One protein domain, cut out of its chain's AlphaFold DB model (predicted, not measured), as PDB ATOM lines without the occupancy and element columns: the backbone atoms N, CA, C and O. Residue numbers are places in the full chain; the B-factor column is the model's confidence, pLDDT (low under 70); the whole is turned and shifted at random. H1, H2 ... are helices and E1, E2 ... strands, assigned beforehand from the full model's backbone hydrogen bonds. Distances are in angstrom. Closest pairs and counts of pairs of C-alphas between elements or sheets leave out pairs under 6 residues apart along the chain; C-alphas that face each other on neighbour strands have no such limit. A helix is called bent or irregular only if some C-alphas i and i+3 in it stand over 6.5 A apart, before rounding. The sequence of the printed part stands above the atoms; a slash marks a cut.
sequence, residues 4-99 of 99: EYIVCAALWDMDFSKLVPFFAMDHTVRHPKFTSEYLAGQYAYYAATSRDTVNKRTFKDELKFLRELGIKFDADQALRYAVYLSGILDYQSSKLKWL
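What this domain is: This is residues 4 to 99 of the 99 residues of an uncharacterized protein of Acinetobacter radioresistens DSM 6976 = NBRC 102413 = CIP 103788 (UniProt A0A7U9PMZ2). Three helices, H2, H3 and H4, cross one another at steep angles in a compact core, their centres making a triangle, with H2 nearest the middle of the whole. The shorter H1 lies to one side, near the beginning of H2, and a small ribbon of two parallel strands, E1 and E2, brings the two ends of the printed part together away from H3. The printed part has 96 residues, with four named helices and two named strands in the order E1, H1, H2, H3, H4, E2, and its class is mostly helix. The whole is compact, with a radius of gyration of the C-alphas of 12.2 A, and rounded, with spans of 34 by 30 by 23 A.

Where its parts are: E1, residues 4 to 6, begins at C-alpha 4 (-77.153, 179.477, -4.686). H1, residues 16 to 24, is 12.8 A long; it is neither bent nor irregular, but only just: C-alphas 17 and 20 are 6.2 A apart. H2, residues 36 to 50, runs 20.8 A from C-alpha 36 (-74.965, 170.308, -17.726). H3, residues 56 to 68, is 18.5 A long, and H4, residues 75 to 89, is 20.6 A long. E2, residues 95 to 98, is 9.7 A long and ends at C-alpha 98 (-76.025, 171.917, -0.343).

How they stand to each other: H2 and H4 touch at a steep tilt of 52 degrees, the same way; their closest C-alphas, of Gly 41 and Ala 82, are 4.1 A apart. H2 and H3 touch at a steep tilt of 57 degrees, opposite ways, closest at the C-alphas of Ala 44 and Phe 59, 4.9 A apart. H3 and H4 touch at a steep tilt of 46 degrees, opposite ways, closest at the C-alphas of Phe 59 and Leu 79, 6.6 A apart. The packing of these helices is mostly crossed, with none of the three pairs at a shallow tilt. H1 and H2 are close but not clearly touching; their closest C-alphas, of Phe 23 and Ser 36, are 6.4 A apart. H1 and H4 are apart. E1 and E2 are parallel neighbours at 33 degrees; N 97 and O 4 are 2.8 A apart and N 6 and O 97 are 3.1 A apart, within hydrogen-bond range. E1, the four helices and E2 form a strand-helix-strand unit, two parallel neighbour strands with helices between them along the chain. Every O i to N i+4 pair is within hydrogen-bond range in H2, H3 and H4, and 4 of 5 are in H1.

The domain as a whole: The two C-alphas farthest apart, of Gly 70 and Ser 93, are 35.9 A apart. The printed part has no cut, and the link from H1 to H2, 11 residues, is long. The mean pLDDT of the printed part is 84.3, with residues 7 to 10 and 89 to 99 under 70.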
ATOM      1  N   GLU A   4     -77.613 180.265  -3.547       71.44
ATOM      2  CA  GLU A   4     -77.153 179.477  -4.686       71.44
ATOM      3  C   GLU A   4     -76.988 178.014  -4.285       71.44
ATOM      4  O   GLU A   4     -76.712 177.709  -3.123       71.44
ATOM      5  N   TYR A   5     -77.227 177.113  -5.236       72.62
ATOM      6  CA  TYR A   5     -77.288 175.679  -4.988       72.62
ATOM      7  C   TYR A   5     -76.075 175.001  -5.587       72.62
ATOM      8  O   TYR A   5     -75.762 175.208  -6.753       72.62
ATOM      9  N   ILE A   6     -75.423 174.160  -4.800       70.31
ATOM     10  CA  ILE A   6     -74.226 173.449  -5.234       70.31
ATOM     11  C   ILE A   6     -74.459 171.953  -5.108       70.31
ATOM     12  O   ILE A   6     -74.973 171.489  -4.092       70.31
ATOM     13  N   VAL A   7     -74.098 171.206  -6.154       66.00
ATOM     14  CA  VAL A   7     -74.163 169.734  -6.111       66.00
ATOM     15  C   VAL A   7     -73.005 169.186  -5.295       66.00
ATOM     16  O   VAL A   7     -73.164 168.252  -4.518       66.00
ATOM     17  N   CYS A   8     -71.814 169.749  -5.491       65.56
ATOM     18  CA  CYS A   8     -70.609 169.300  -4.816       65.56
ATOM     19  C   CYS A   8     -69.534 170.388  -4.897       65.56
ATOM     20  O   CYS A   8     -69.095 170.724  -5.995       65.56
ATOM     21  N   ALA A   9     -69.050 170.911  -3.766       61.16
ATOM     22  CA  ALA A   9     -67.890 171.815  -3.794       61.16
ATOM     23  C   ALA A   9     -66.592 171.108  -4.230       61.16
ATOM     24  O   ALA A   9     -65.636 171.777  -4.599       61.16
ATOM     25  N   ALA A  10     -66.564 169.771  -4.215       64.38
ATOM     26  CA  ALA A  10     -65.450 168.946  -4.682       64.38
ATOM     27  C   ALA A  10     -65.662 168.415  -6.112       64.38
ATOM     28  O   ALA A  10     -64.996 167.470  -6.522       64.38
ATOM     29  N   LEU A  11     -66.581 168.997  -6.897       75.19
ATOM     30  CA  LEU A  11     -66.803 168.583  -8.289       75.19
ATOM     31  C   LEU A  11     -65.513 168.653  -9.129       75.19
ATOM     32  O   LEU A  11     -65.308 167.836 -10.021       75.19
ATOM     33  N   TRP A  12     -64.648 169.620  -8.814       76.31
ATOM     34  CA  TRP A  12     -63.342 169.817  -9.442       76.31
ATOM     35  C   TRP A  12     -62.287 168.778  -9.023       76.31
ATOM     36  O   TRP A  12     -61.340 168.562  -9.769       76.31
ATOM     37  N   ASP A  13     -62.466 168.132  -7.868       81.31
ATOM     38  CA  ASP A  13     -61.555 167.130  -7.287       81.31
ATOM     39  C   ASP A  13     -62.009 165.688  -7.595       81.31
ATOM     40  O   ASP A  13     -61.418 164.700  -7.162       81.31
ATOM     41  N   MET A  14     -63.095 165.532  -8.359       82.12
ATOM     42  CA  MET A  14     -63.499 164.216  -8.836       82.12
ATOM     43  C   MET A  14     -62.518 163.707  -9.890       82.12
ATOM     44  O   MET A  14     -62.218 164.391 -10.868       82.12
ATOM     45  N   ASP A  15     -62.114 162.447  -9.733       82.69
ATOM     46  CA  ASP A  15     -61.382 161.708 -10.760       82.69
ATOM     47  C   ASP A  15     -62.099 161.811 -12.120       82.69
ATOM     48  O   ASP A  15     -63.322 161.639 -12.208       82.69
ATOM     49  N   PHE A  16     -61.343 162.064 -13.190       80.31
ATOM     50  CA  PHE A  16     -61.886 162.253 -14.537       80.31
ATOM     51  C   PHE A  16     -62.728 161.060 -15.018       80.31
ATOM     52  O   PHE A  16     -63.726 161.255 -15.713       80.31
ATOM     53  N   SER A  17     -62.392 159.838 -14.588       82.88
ATOM     54  CA  SER A  17     -63.167 158.621 -14.875       82.88
ATOM     55  C   SER A  17     -64.576 158.639 -14.269       82.88
ATOM     56  O   SER A  17     -65.477 157.974 -14.778       82.88
ATOM     57  N   LYS A  18     -64.788 159.423 -13.206       87.62
ATOM     58  CA  LYS A  18     -66.085 159.634 -12.544       87.62
ATOM     59  C   LYS A  18     -66.781 160.909 -13.019       87.62
ATOM     60  O   LYS A  18     -68.004 160.999 -12.939       87.62
ATOM     61  N   LEU A  19     -66.026 161.872 -13.544       86.56
ATOM     62  CA  LEU A  19     -66.551 163.146 -14.028       86.56
ATOM     63  C   LEU A  19     -67.448 162.962 -15.261       86.56
ATOM     64  O   LEU A  19     -68.567 163.465 -15.292       86.56
ATOM     65  N   VAL A  20     -67.009 162.180 -16.250       88.00
ATOM     66  CA  VAL A  20     -67.813 161.894 -17.452       88.00
ATOM     67  C   VAL A  20     -69.159 161.229 -17.118       88.00
ATOM     68  O   VAL A  20     -70.191 161.769 -17.525       88.00
ATOM     69  N   PRO A  21     -69.215 160.110 -16.362       90.06
ATOM     70  CA  PRO A  21     -70.494 159.503 -16.005       90.06
ATOM     71  C   PRO A  21     -71.334 160.404 -15.099       90.06
ATOM     72  O   PRO A  21     -72.556 160.365 -15.202       90.06
ATOM     73  N   PHE A  22     -70.720 161.254 -14.268       89.50
ATOM     74  CA  PHE A  22     -71.460 162.261 -13.511       89.50
ATOM     75  C   PHE A  22     -72.219 163.211 -14.446       89.50
ATOM     76  O   PHE A  22     -73.418 163.385 -14.271       89.50
ATOM     77  N   PHE A  23     -71.574 163.780 -15.466       89.81
ATOM     78  CA  PHE A  23     -72.247 164.678 -16.414       89.81
ATOM     79  C   PHE A  23     -73.235 163.973 -17.358       89.81
ATOM     80  O   PHE A  23     -74.063 164.634 -17.979       89.81
ATOM     81  N   ALA A  24     -73.158 162.646 -17.478       87.75
ATOM     82  CA  ALA A  24     -74.130 161.856 -18.228       87.75
ATOM     83  C   ALA A  24     -75.442 161.625 -17.453       87.75
ATOM     84  O   ALA A  24     -76.442 161.234 -18.056       87.75
ATOM     85  N   MET A  25     -75.447 161.839 -16.133       89.00
ATOM     86  CA  MET A  25     -76.649 161.724 -15.310       89.00
ATOM     87  C   MET A  25     -77.505 162.986 -15.399       89.00
ATOM     88  O   MET A  25     -76.999 164.107 -15.409       89.00
ATOM     89  N   ASP A  26     -78.822 162.795 -15.381       88.25
ATOM     90  CA  ASP A  26     -79.759 163.898 -15.214       88.25
ATOM     91  C   ASP A  26     -79.832 164.318 -13.737       88.25
ATOM     92  O   ASP A  26     -80.453 163.657 -12.900       88.25
ATOM     93  N   HIS A  27     -79.182 165.437 -13.410       86.94
ATOM     94  CA  HIS A  27     -79.206 166.021 -12.064       86.94
ATOM     95  C   HIS A  27     -80.393 166.958 -11.834       86.94
ATOM     96  O   HIS A  27     -80.600 167.401 -10.701       86.94
ATOM     97  N   THR A  28     -81.208 167.235 -12.858       87.44
ATOM     98  CA  THR A  28     -82.367 168.132 -12.721       87.44
ATOM     99  C   THR A  28     -83.441 167.559 -11.798       87.44
ATOM    100  O   THR A  28     -84.159 168.317 -11.145       87.44
ATOM    101  N   VAL A  29     -83.459 166.230 -11.638       84.62
ATOM    102  CA  VAL A  29     -84.270 165.504 -10.647       84.62
ATOM    103  C   VAL A  29     -83.941 165.932  -9.211       84.62
ATOM    104  O   VAL A  29     -84.825 165.949  -8.359       84.62
ATOM    105  N   ARG A  30     -82.683 166.305  -8.927       82.44
ATOM    106  CA  ARG A  30     -82.269 166.825  -7.611       82.44
ATOM    107  C   ARG A  30     -82.587 168.309  -7.473       82.44
ATOM    108  O   ARG A  30     -83.040 168.746  -6.419       82.44
ATOM    109  N   HIS A  31     -82.332 169.088  -8.525       84.81
ATOM    110  CA  HIS A  31     -82.679 170.505  -8.566       84.81
ATOM    111  C   HIS A  31     -82.774 171.028 -10.006       84.81
ATOM    112  O   HIS A  31     -81.836 170.819 -10.775       84.81
ATOM    113  N   PRO A  32     -83.792 171.834 -10.366       86.38
ATOM    114  CA  PRO A  32     -83.974 172.326 -11.738       86.38
ATOM    115  C   PRO A  32     -82.793 173.117 -12.316       86.38
ATOM    116  O   PRO A  32     -82.616 173.167 -13.528       86.38
ATOM    117  N   LYS A  33     -81.972 173.747 -11.462       85.94
ATOM    118  CA  LYS A  33     -80.766 174.467 -11.910       85.94
ATOM    119  C   LYS A  33     -79.605 173.547 -12.304       85.94
ATOM    120  O   LYS A  33     -78.682 174.033 -12.937       85.94
ATOM    121  N   PHE A  34     -79.597 172.265 -11.933       88.06
ATOM    122  CA  PHE A  34     -78.460 171.363 -12.165       88.06
ATOM    123  C   PHE A  34     -78.418 170.815 -13.598       88.06
ATOM    124  O   PHE A  34     -78.351 169.611 -13.822       88.06
ATOM    125  N   THR A  35     -78.452 171.721 -14.574       91.50
ATOM    126  CA  THR A  35     -78.207 171.398 -15.983       91.50
ATOM    127  C   THR A  35     -76.714 171.191 -16.231       91.50
ATOM    128  O   THR A  35     -75.873 171.654 -15.453       91.50
ATOM    129  N   SER A  36     -76.361 170.543 -17.342       92.12
ATOM    130  CA  SER A  36     -74.965 170.308 -17.726       92.12
ATOM    131  C   SER A  36     -74.149 171.601 -17.807       92.12
ATOM    132  O   SER A  36     -73.018 171.644 -17.336       92.12
ATOM    133  N   GLU A  37     -74.723 172.682 -18.332       94.50
ATOM    134  CA  GLU A  37     -74.071 173.994 -18.431       94.50
ATOM    135  C   GLU A  37     -73.803 174.591 -17.052       94.50
ATOM    136  O   GLU A  37     -72.738 175.156 -16.807       94.50
ATOM    137  N   TYR A  38     -74.768 174.472 -16.143       91.38
ATOM    138  CA  TYR A  38     -74.637 174.997 -14.792       91.38
ATOM    139  C   TYR A  38     -73.589 174.219 -13.989       91.38
ATOM    140  O   TYR A  38     -72.773 174.815 -13.287       91.38
ATOM    141  N   LEU A  39     -73.559 172.891 -14.134       91.81
ATOM    142  CA  LEU A  39     -72.554 172.027 -13.511       91.81
ATOM    143  C   LEU A  39     -71.159 172.260 -14.098       91.81
ATOM    144  O   LEU A  39     -70.186 172.319 -13.349       91.81
ATOM    145  N   ALA A  40     -71.053 172.468 -15.411       92.94
ATOM    146  CA  ALA A  40     -69.798 172.826 -16.064       92.94
ATOM    147  C   ALA A  40     -69.302 174.208 -15.603       92.94
ATOM    148  O   ALA A  40     -68.116 174.384 -15.333       92.94
ATOM    149  N   GLY A  41     -70.211 175.174 -15.437       92.44
ATOM    150  CA  GLY A  41     -69.897 176.485 -14.870       92.44
ATOM    151  C   GLY A  41     -69.402 176.406 -13.423       92.44
ATOM    152  O   GLY A  41     -68.418 177.058 -13.079       92.44
ATOM    153  N   GLN A  42     -70.030 175.567 -12.591       90.25
ATOM    154  CA  GLN A  42     -69.559 175.284 -11.230       90.25
ATOM    155  C   GLN A  42     -68.178 174.632 -11.221       90.25
ATOM    156  O   GLN A  42     -67.311 175.085 -10.478       90.25
ATOM    157  N   TYR A  43     -67.961 173.609 -12.053       91.31
ATOM    158  CA  TYR A  43     -66.654 172.966 -12.200       91.31
ATOM    159  C   TYR A  43     -65.574 174.002 -12.515       91.31
ATOM    160  O   TYR A  43     -64.586 174.098 -11.794       91.31
ATOM    161  N   ALA A  44     -65.798 174.820 -13.546       91.62
ATOM    162  CA  ALA A  44     -64.839 175.819 -13.995       91.62
ATOM    163  C   ALA A  44     -64.547 176.878 -12.923       91.62
ATOM    164  O   ALA A  44     -63.395 177.274 -12.754       91.62
ATOM    165  N   TYR A  45     -65.570 177.316 -12.181       90.00
ATOM    166  CA  TYR A  45     -65.383 178.226 -11.055       90.00
ATOM    167  C   TYR A  45     -64.522 177.589  -9.958       90.00
ATOM    168  O   TYR A  45     -63.486 178.142  -9.602       90.00
ATOM    169  N   TYR A  46     -64.903 176.412  -9.458       87.19
ATOM    170  CA  TYR A  46     -64.196 175.781  -8.346       87.19
ATOM    171  C   TYR A  46     -62.781 175.323  -8.708       87.19
ATOM    172  O   TYR A  46     -61.872 175.488  -7.897       87.19
ATOM    173  N   ALA A  47     -62.570 174.812  -9.923       87.44
ATOM    174  CA  ALA A  47     -61.244 174.465 -10.423       87.44
ATOM    175  C   ALA A  47     -60.333 175.703 -10.492       87.44
ATOM    176  O   ALA A  47     -59.188 175.658 -10.047       87.44
ATOM    177  N   ALA A  48     -60.852 176.842 -10.962       87.19
ATOM    178  CA  ALA A  48     -60.096 178.093 -10.986       87.19
ATOM    179  C   ALA A  48     -59.815 178.646  -9.577       87.19
ATOM    180  O   ALA A  48     -58.730 179.182  -9.346       87.19
ATOM    181  N   THR A  49     -60.756 178.503  -8.636       84.62
ATOM    182  CA  THR A  49     -60.571 178.888  -7.225       84.62
ATOM    183  C   THR A  49     -59.516 178.025  -6.543       84.62
ATOM    184  O   THR A  49     -58.645 178.562  -5.873       84.62
ATOM    185  N   SER A  50     -59.527 176.708  -6.767       80.94
ATOM    186  CA  SER A  50     -58.503 175.783  -6.254       80.94
ATOM    187  C   SER A  50     -57.091 176.128  -6.749       80.94
ATOM    188  O   SER A  50     -56.096 175.891  -6.072       80.94
ATOM    189  N   ARG A  51     -57.002 176.746  -7.930       78.31
ATOM    190  CA  ARG A  51     -55.749 177.186  -8.551       78.31
ATOM    191  C   ARG A  51     -55.391 178.645  -8.247       78.31
ATOM    192  O   ARG A  51     -54.521 179.170  -8.937       78.31
ATOM    193  N   ASP A  52     -56.094 179.323  -7.335       80.19
ATOM    194  CA  ASP A  52     -55.942 180.760  -7.031       80.19
ATOM    195  C   ASP A  52     -55.931 181.667  -8.285       80.19
ATOM    196  O   ASP A  52     -55.288 182.716  -8.341       80.19
ATOM    197  N   THR A  53     -56.639 181.259  -9.344       81.62
ATOM    198  CA  THR A  53     -56.609 181.906 -10.668       81.62
ATOM    199  C   THR A  53     -58.020 182.160 -11.196       81.62
ATOM    200  O   THR A  53     -58.314 181.931 -12.371       81.62
ATOM    201  N   VAL A  54     -58.905 182.676 -10.338       83.00
ATOM    202  CA  VAL A  54     -60.308 182.997 -10.661       83.00
ATOM    203  C   VAL A  54     -60.384 184.132 -11.686       83.00
ATOM    204  O   VAL A  54     -60.394 185.315 -11.360       83.00
ATOM    205  N   ASN A  55     -60.413 183.779 -12.970       87.25
ATOM    206  CA  ASN A  55     -60.602 184.723 -14.063       87.25
ATOM    207  C   ASN A  55     -61.245 184.038 -15.279       87.25
ATOM    208  O   ASN A  55     -61.240 182.816 -15.429       87.25
ATOM    209  N   LYS A  56     -61.767 184.854 -16.203       86.75
ATOM    210  CA  LYS A  56     -62.498 184.377 -17.387       86.75
ATOM    211  C   LYS A  56     -61.660 183.491 -18.317       86.75
ATOM    212  O   LYS A  56     -62.235 182.675 -19.034       86.75
ATOM    213  N   ARG A  57     -60.336 183.666 -18.358       90.12
ATOM    214  CA  ARG A  57     -59.446 182.831 -19.175       90.12
ATOM    215  C   ARG A  57     -59.348 181.432 -18.575       90.12
ATOM    216  O   ARG A  57     -59.628 180.480 -19.291       90.12
ATOM    217  N   THR A  58     -59.093 181.330 -17.273       90.31
ATOM    218  CA  THR A  58     -59.059 180.045 -16.564       90.31
ATOM    219  C   THR A  58     -60.387 179.307 -16.707       90.31
ATOM    220  O   THR A  58     -60.389 178.134 -17.050       90.31
ATOM    221  N   PHE A  59     -61.531 179.993 -16.586       93.00
ATOM    222  CA  PHE A  59     -62.832 179.349 -16.811       93.00
ATOM    223  C   PHE A  59     -62.951 178.734 -18.209       93.00
ATOM    224  O   PHE A  59     -63.445 177.623 -18.353       93.00
ATOM    225  N   LYS A  60     -62.496 179.439 -19.252       93.88
ATOM    226  CA  LYS A  60     -62.513 178.903 -20.620       93.88
ATOM    227  C   LYS A  60     -61.611 177.682 -20.770       93.88
ATOM    228  O   LYS A  60     -61.998 176.759 -21.480       93.88
ATOM    229  N   ASP A  61     -60.451 177.685 -20.123       94.00
ATOM    230  CA  ASP A  61     -59.509 176.567 -20.166       94.00
ATOM    231  C   ASP A  61     -60.112 175.322 -19.489       94.00
ATOM    232  O   ASP A  61     -60.112 174.245 -20.085       94.00
ATOM    233  N   GLU A  62     -60.745 175.479 -18.322       93.44
ATOM    234  CA  GLU A  62     -61.430 174.382 -17.619       93.44
ATOM    235  C   GLU A  62     -62.648 173.857 -18.404       93.44
ATOM    236  O   GLU A  62     -62.873 172.652 -18.513       93.44
ATOM    237  N   LEU A  63     -63.425 174.740 -19.042       94.62
ATOM    238  CA  LEU A  63     -64.527 174.315 -19.916       94.62
ATOM    239  C   LEU A  63     -64.019 173.609 -21.183       94.62
ATOM    240  O   LEU A  63     -64.651 172.667 -21.664       94.62
ATOM    241  N   LYS A  64     -62.879 174.032 -21.739       95.12
ATOM    242  CA  LYS A  64     -62.244 173.340 -22.870       95.12
ATOM    243  C   LYS A  64     -61.835 171.928 -22.465       95.12
ATOM    244  O   LYS A  64     -62.127 170.994 -23.208       95.12
ATOM    245  N   PHE A  65     -61.260 171.774 -21.276       93.00
ATOM    246  CA  PHE A  65     -60.905 170.476 -20.716       93.00
ATOM    247  C   PHE A  65     -62.122 169.542 -20.599       93.00
ATOM    248  O   PHE A  65     -62.084 168.423 -21.107       93.00
ATOM    249  N   LEU A  66     -63.251 170.010 -20.051       93.00
ATOM    250  CA  LEU A  66     -64.479 169.197 -19.981       93.00
ATOM    251  C   LEU A  66     -64.964 168.731 -21.364       93.00
ATOM    252  O   LEU A  66     -65.427 167.599 -21.519       93.00
ATOM    253  N   ARG A  67     -64.843 169.578 -22.393       94.38
ATOM    254  CA  ARG A  67     -65.188 169.194 -23.770       94.38
ATOM    255  C   ARG A  67     -64.231 168.153 -24.342       94.38
ATOM    256  O   ARG A  67     -64.680 167.269 -25.066       94.38
ATOM    257  N   GLU A  68     -62.942 168.250 -24.030       94.00
ATOM    258  CA  GLU A  68     -61.929 167.268 -24.441       94.00
ATOM    259  C   GLU A  68     -62.167 165.898 -23.787       94.00
ATOM    260  O   GLU A  68     -61.926 164.875 -24.423       94.00
ATOM    261  N   LEU A  69     -62.759 165.863 -22.587       90.69
ATOM    262  CA  LEU A  69     -63.260 164.638 -21.947       90.69
ATOM    263  C   LEU A  69     -64.530 164.056 -22.604       90.69
ATOM    264  O   LEU A  69     -65.013 163.004 -22.188       90.69
ATOM    265  N   GLY A  70     -65.094 164.721 -23.617       91.69
ATOM    266  CA  GLY A  70     -66.299 164.279 -24.325       91.69
ATOM    267  C   GLY A  70     -67.616 164.704 -23.670       91.69
ATOM    268  O   GLY A  70     -68.683 164.239 -24.082       91.69
ATOM    269  N   ILE A  71     -67.572 165.593 -22.676       92.50
ATOM    270  CA  ILE A  71     -68.768 166.093 -21.996       92.50
ATOM    271  C   ILE A  71     -69.485 167.106 -22.899       92.50
ATOM    272  O   ILE A  71     -68.874 168.022 -23.453       92.50
ATOM    273  N   LYS A  72     -70.804 166.936 -23.053       92.75
ATOM    274  CA  LYS A  72     -71.647 167.769 -23.920       92.75
ATOM    275  C   LYS A  72     -72.387 168.831 -23.107       92.75
ATOM    276  O   LYS A  72     -73.144 168.494 -22.202       92.75
ATOM    277  N   PHE A  73     -72.176 170.094 -23.459       94.06
ATOM    278  CA  PHE A  73     -72.847 171.266 -22.892       94.06
ATOM    279  C   PHE A  73     -72.623 172.481 -23.804       94.06
ATOM    280  O   PHE A  73     -71.695 172.489 -24.622       94.06
ATOM    281  N   ASP A  74     -73.439 173.522 -23.645       95.75
ATOM    282  CA  ASP A  74     -73.177 174.832 -24.249       95.75
ATOM    283  C   ASP A  74     -72.061 175.572 -23.486       95.75
ATOM    284  O   ASP A  74     -72.209 175.949 -22.318       95.75
ATOM    285  N   ALA A  75     -70.918 175.779 -24.144       94.00
ATOM    286  CA  ALA A  75     -69.740 176.385 -23.527       94.00
ATOM    287  C   ALA A  75     -69.911 177.878 -23.205       94.00
ATOM    288  O   ALA A  75     -69.354 178.352 -22.212       94.00
ATOM    289  N   ASP A  76     -70.675 178.620 -24.008       94.81
ATOM    290  CA  ASP A  76     -70.917 180.042 -23.765       94.81
ATOM    291  C   ASP A  76     -71.852 180.224 -22.571       94.81
ATOM    292  O   ASP A  76     -71.625 181.090 -21.720       94.81
ATOM    293  N   GLN A  77     -72.868 179.370 -22.460       95.56
ATOM    294  CA  GLN A  77     -73.775 179.349 -21.324       95.56
ATOM    295  C   GLN A  77     -73.066 178.882 -20.044       95.56
ATOM    296  O   GLN A  77     -73.217 179.519 -19.000       95.56
ATOM    297  N   ALA A  78     -72.230 177.843 -20.114       94.94
ATOM    298  CA  ALA A  78     -71.420 177.399 -18.979       94.94
ATOM    299  C   ALA A  78     -70.445 178.488 -18.501       94.94
ATOM    300  O   ALA A  78     -70.300 178.719 -17.298       94.94
ATOM    301  N   LEU A  79     -69.832 179.230 -19.429       95.06
ATOM    302  CA  LEU A  79     -68.967 180.360 -19.094       95.06
ATOM    303  C   LEU A  79     -69.738 181.486 -18.398       95.06
ATOM    304  O   LEU A  79     -69.229 182.079 -17.446       95.06
ATOM    305  N   ARG A  80     -70.965 181.787 -18.849       94.31
ATOM    306  CA  ARG A  80     -71.840 182.756 -18.171       94.31
ATOM    307  C   ARG A  80     -72.135 182.318 -16.739       94.31
ATOM    308  O   ARG A  80     -72.065 183.159 -15.847       94.31
ATOM    309  N   TYR A  81     -72.392 181.030 -16.509       92.25
ATOM    310  CA  TYR A  81     -72.586 180.500 -15.159       92.25
ATOM    311  C   TYR A  81     -71.320 180.587 -14.301       92.25
ATOM    312  O   TYR A  81     -71.419 181.017 -13.158       92.25
ATOM    313  N   ALA A  82     -70.132 180.278 -14.833       90.94
ATOM    314  CA  ALA A  82     -68.876 180.421 -14.087       90.94
ATOM    315  C   ALA A  82     -68.622 181.875 -13.639       90.94
ATOM    316  O   ALA A  82     -68.299 182.127 -12.481       90.94
ATOM    317  N   VAL A  83     -68.840 182.846 -14.536       90.75
ATOM    318  CA  VAL A  83     -68.719 184.286 -14.227       90.75
ATOM    319  C   VAL A  83     -69.783 184.744 -13.226       90.75
ATOM    320  O   VAL A  83     -69.511 185.556 -12.344       90.75
ATOM    321  N   TYR A  84     -71.006 184.231 -13.355       88.75
ATOM    322  CA  TYR A  84     -72.077 184.492 -12.399       88.75
ATOM    323  C   TYR A  84     -71.718 183.972 -11.002       88.75
ATOM    324  O   TYR A  84     -71.884 184.692 -10.020       88.75
ATOM    325  N   LEU A  85     -71.173 182.755 -10.916       86.12
ATOM    326  CA  LEU A  85     -70.752 182.136  -9.663       86.12
ATOM    327  C   LEU A  85     -69.595 182.893  -9.015       86.12
ATOM    328  O   LEU A  85     -69.689 183.171  -7.823       86.12
ATOM    329  N   SER A  86     -68.578 183.322  -9.773       85.25
ATOM    330  CA  SER A  86     -67.532 184.192  -9.214       85.25
ATOM    331  C   SER A  86     -68.116 185.495  -8.686       85.25
ATOM    332  O   SER A  86     -67.852 185.891  -7.559       85.25
ATOM    333  N   GLY A  87     -69.020 186.113  -9.448       81.56
ATOM    334  CA  GLY A  87     -69.671 187.354  -9.044       81.56
ATOM    335  C   GLY A  87     -70.588 187.234  -7.825       81.56
ATOM    336  O   GLY A  87     -70.890 188.254  -7.226       81.56
ATOM    337  N   ILE A  88     -71.055 186.040  -7.454       78.06
ATOM    338  CA  ILE A  88     -71.933 185.835  -6.291       78.06
ATOM    339  C   ILE A  88     -71.163 185.308  -5.093       78.06
ATOM    340  O   ILE A  88     -71.400 185.762  -3.977       78.06
ATOM    341  N   LEU A  89     -70.268 184.350  -5.299       66.44
ATOM    342  CA  LEU A  89     -69.556 183.675  -4.219       66.44
ATOM    343  C   LEU A  89     -68.407 184.515  -3.657       66.44
ATOM    344  O   LEU A  89     -68.038 184.317  -2.504       66.44
ATOM    345  N   ASP A  90     -67.956 185.533  -4.397       66.50
ATOM    346  CA  ASP A  90     -67.062 186.571  -3.876       66.50
ATOM    347  C   ASP A  90     -67.791 187.569  -2.943       66.50
ATOM    348  O   ASP A  90     -67.149 188.325  -2.211       66.50
ATOM    349  N   TYR A  91     -69.133 187.572  -2.904       66.00
ATOM    350  CA  TYR A  91     -69.905 188.391  -1.960       66.00
ATOM    351  C   TYR A  91     -70.247 187.606  -0.691       66.00
ATOM    352  O   TYR A  91     -71.004 186.634  -0.720       66.00
ATOM    353  N   GLN A  92     -69.802 188.116   0.464       56.88
ATOM    354  CA  GLN A  92     -70.023 187.523   1.796       56.88
ATOM    355  C   GLN A  92     -71.503 187.276   2.161       56.88
ATOM    356  O   GLN A  92     -71.802 186.510   3.074       56.88
ATOM    357  N   SER A  93     -72.451 187.918   1.470       58.34
ATOM    358  CA  SER A  93     -73.893 187.758   1.706       58.34
ATOM    359  C   SER A  93     -74.518 186.524   1.044       58.34
ATOM    360  O   SER A  93     -75.707 186.251   1.253       58.34
ATOM    361  N   SER A  94     -73.764 185.816   0.206       62.69
ATOM    362  CA  SER A  94     -74.259 184.681  -0.566       62.69
ATOM    363  C   SER A  94     -74.234 183.412   0.277       62.69
ATOM    364  O   SER A  94     -73.188 182.982   0.756       62.69
ATOM    365  N   LYS A  95     -75.405 182.798   0.477       61.34
ATOM    366  CA  LYS A  95     -75.511 181.521   1.195       61.34
ATOM    367  C   LYS A  95     -75.488 180.373   0.194       61.34
ATOM    368  O   LYS A  95     -76.414 180.241  -0.607       61.34
ATOM    369  N   LEU A  96     -74.460 179.535   0.286       67.62
ATOM    370  CA  LEU A  96     -74.400 178.252  -0.406       67.62
ATOM    371  C   LEU A  96     -75.359 177.259   0.255       67.62
ATOM    372  O   LEU A  96     -75.316 177.058   1.471       67.62
ATOM    373  N   LYS A  97     -76.233 176.648  -0.544       68.56
ATOM    374  CA  LYS A  97     -77.120 175.562  -0.126       68.56
ATOM    375  C   LYS A  97     -76.670 174.258  -0.778       68.56
ATOM    376  O   LYS A  97     -76.655 174.149  -2.002       68.56
ATOM    377  N   TRP A  98     -76.326 173.288   0.060       64.12
ATOM    378  CA  TRP A  98     -76.025 171.917  -0.343       64.12
ATOM    379  C   TRP A  98     -77.327 171.161  -0.622       64.12
ATOM    380  O   TRP A  98     -78.270 171.288   0.165       64.12
ATOM    381  N   LEU A  99     -77.380 170.415  -1.730       63.06
ATOM    382  CA  LEU A  99     -78.510 169.559  -2.118       63.06
ATOM    383  C   LEU A  99     -78.072 168.116  -2.356       63.06
ATOM    384  O   LEU A  99     -77.000 167.919  -2.969       63.06
TER     385      LEU A  99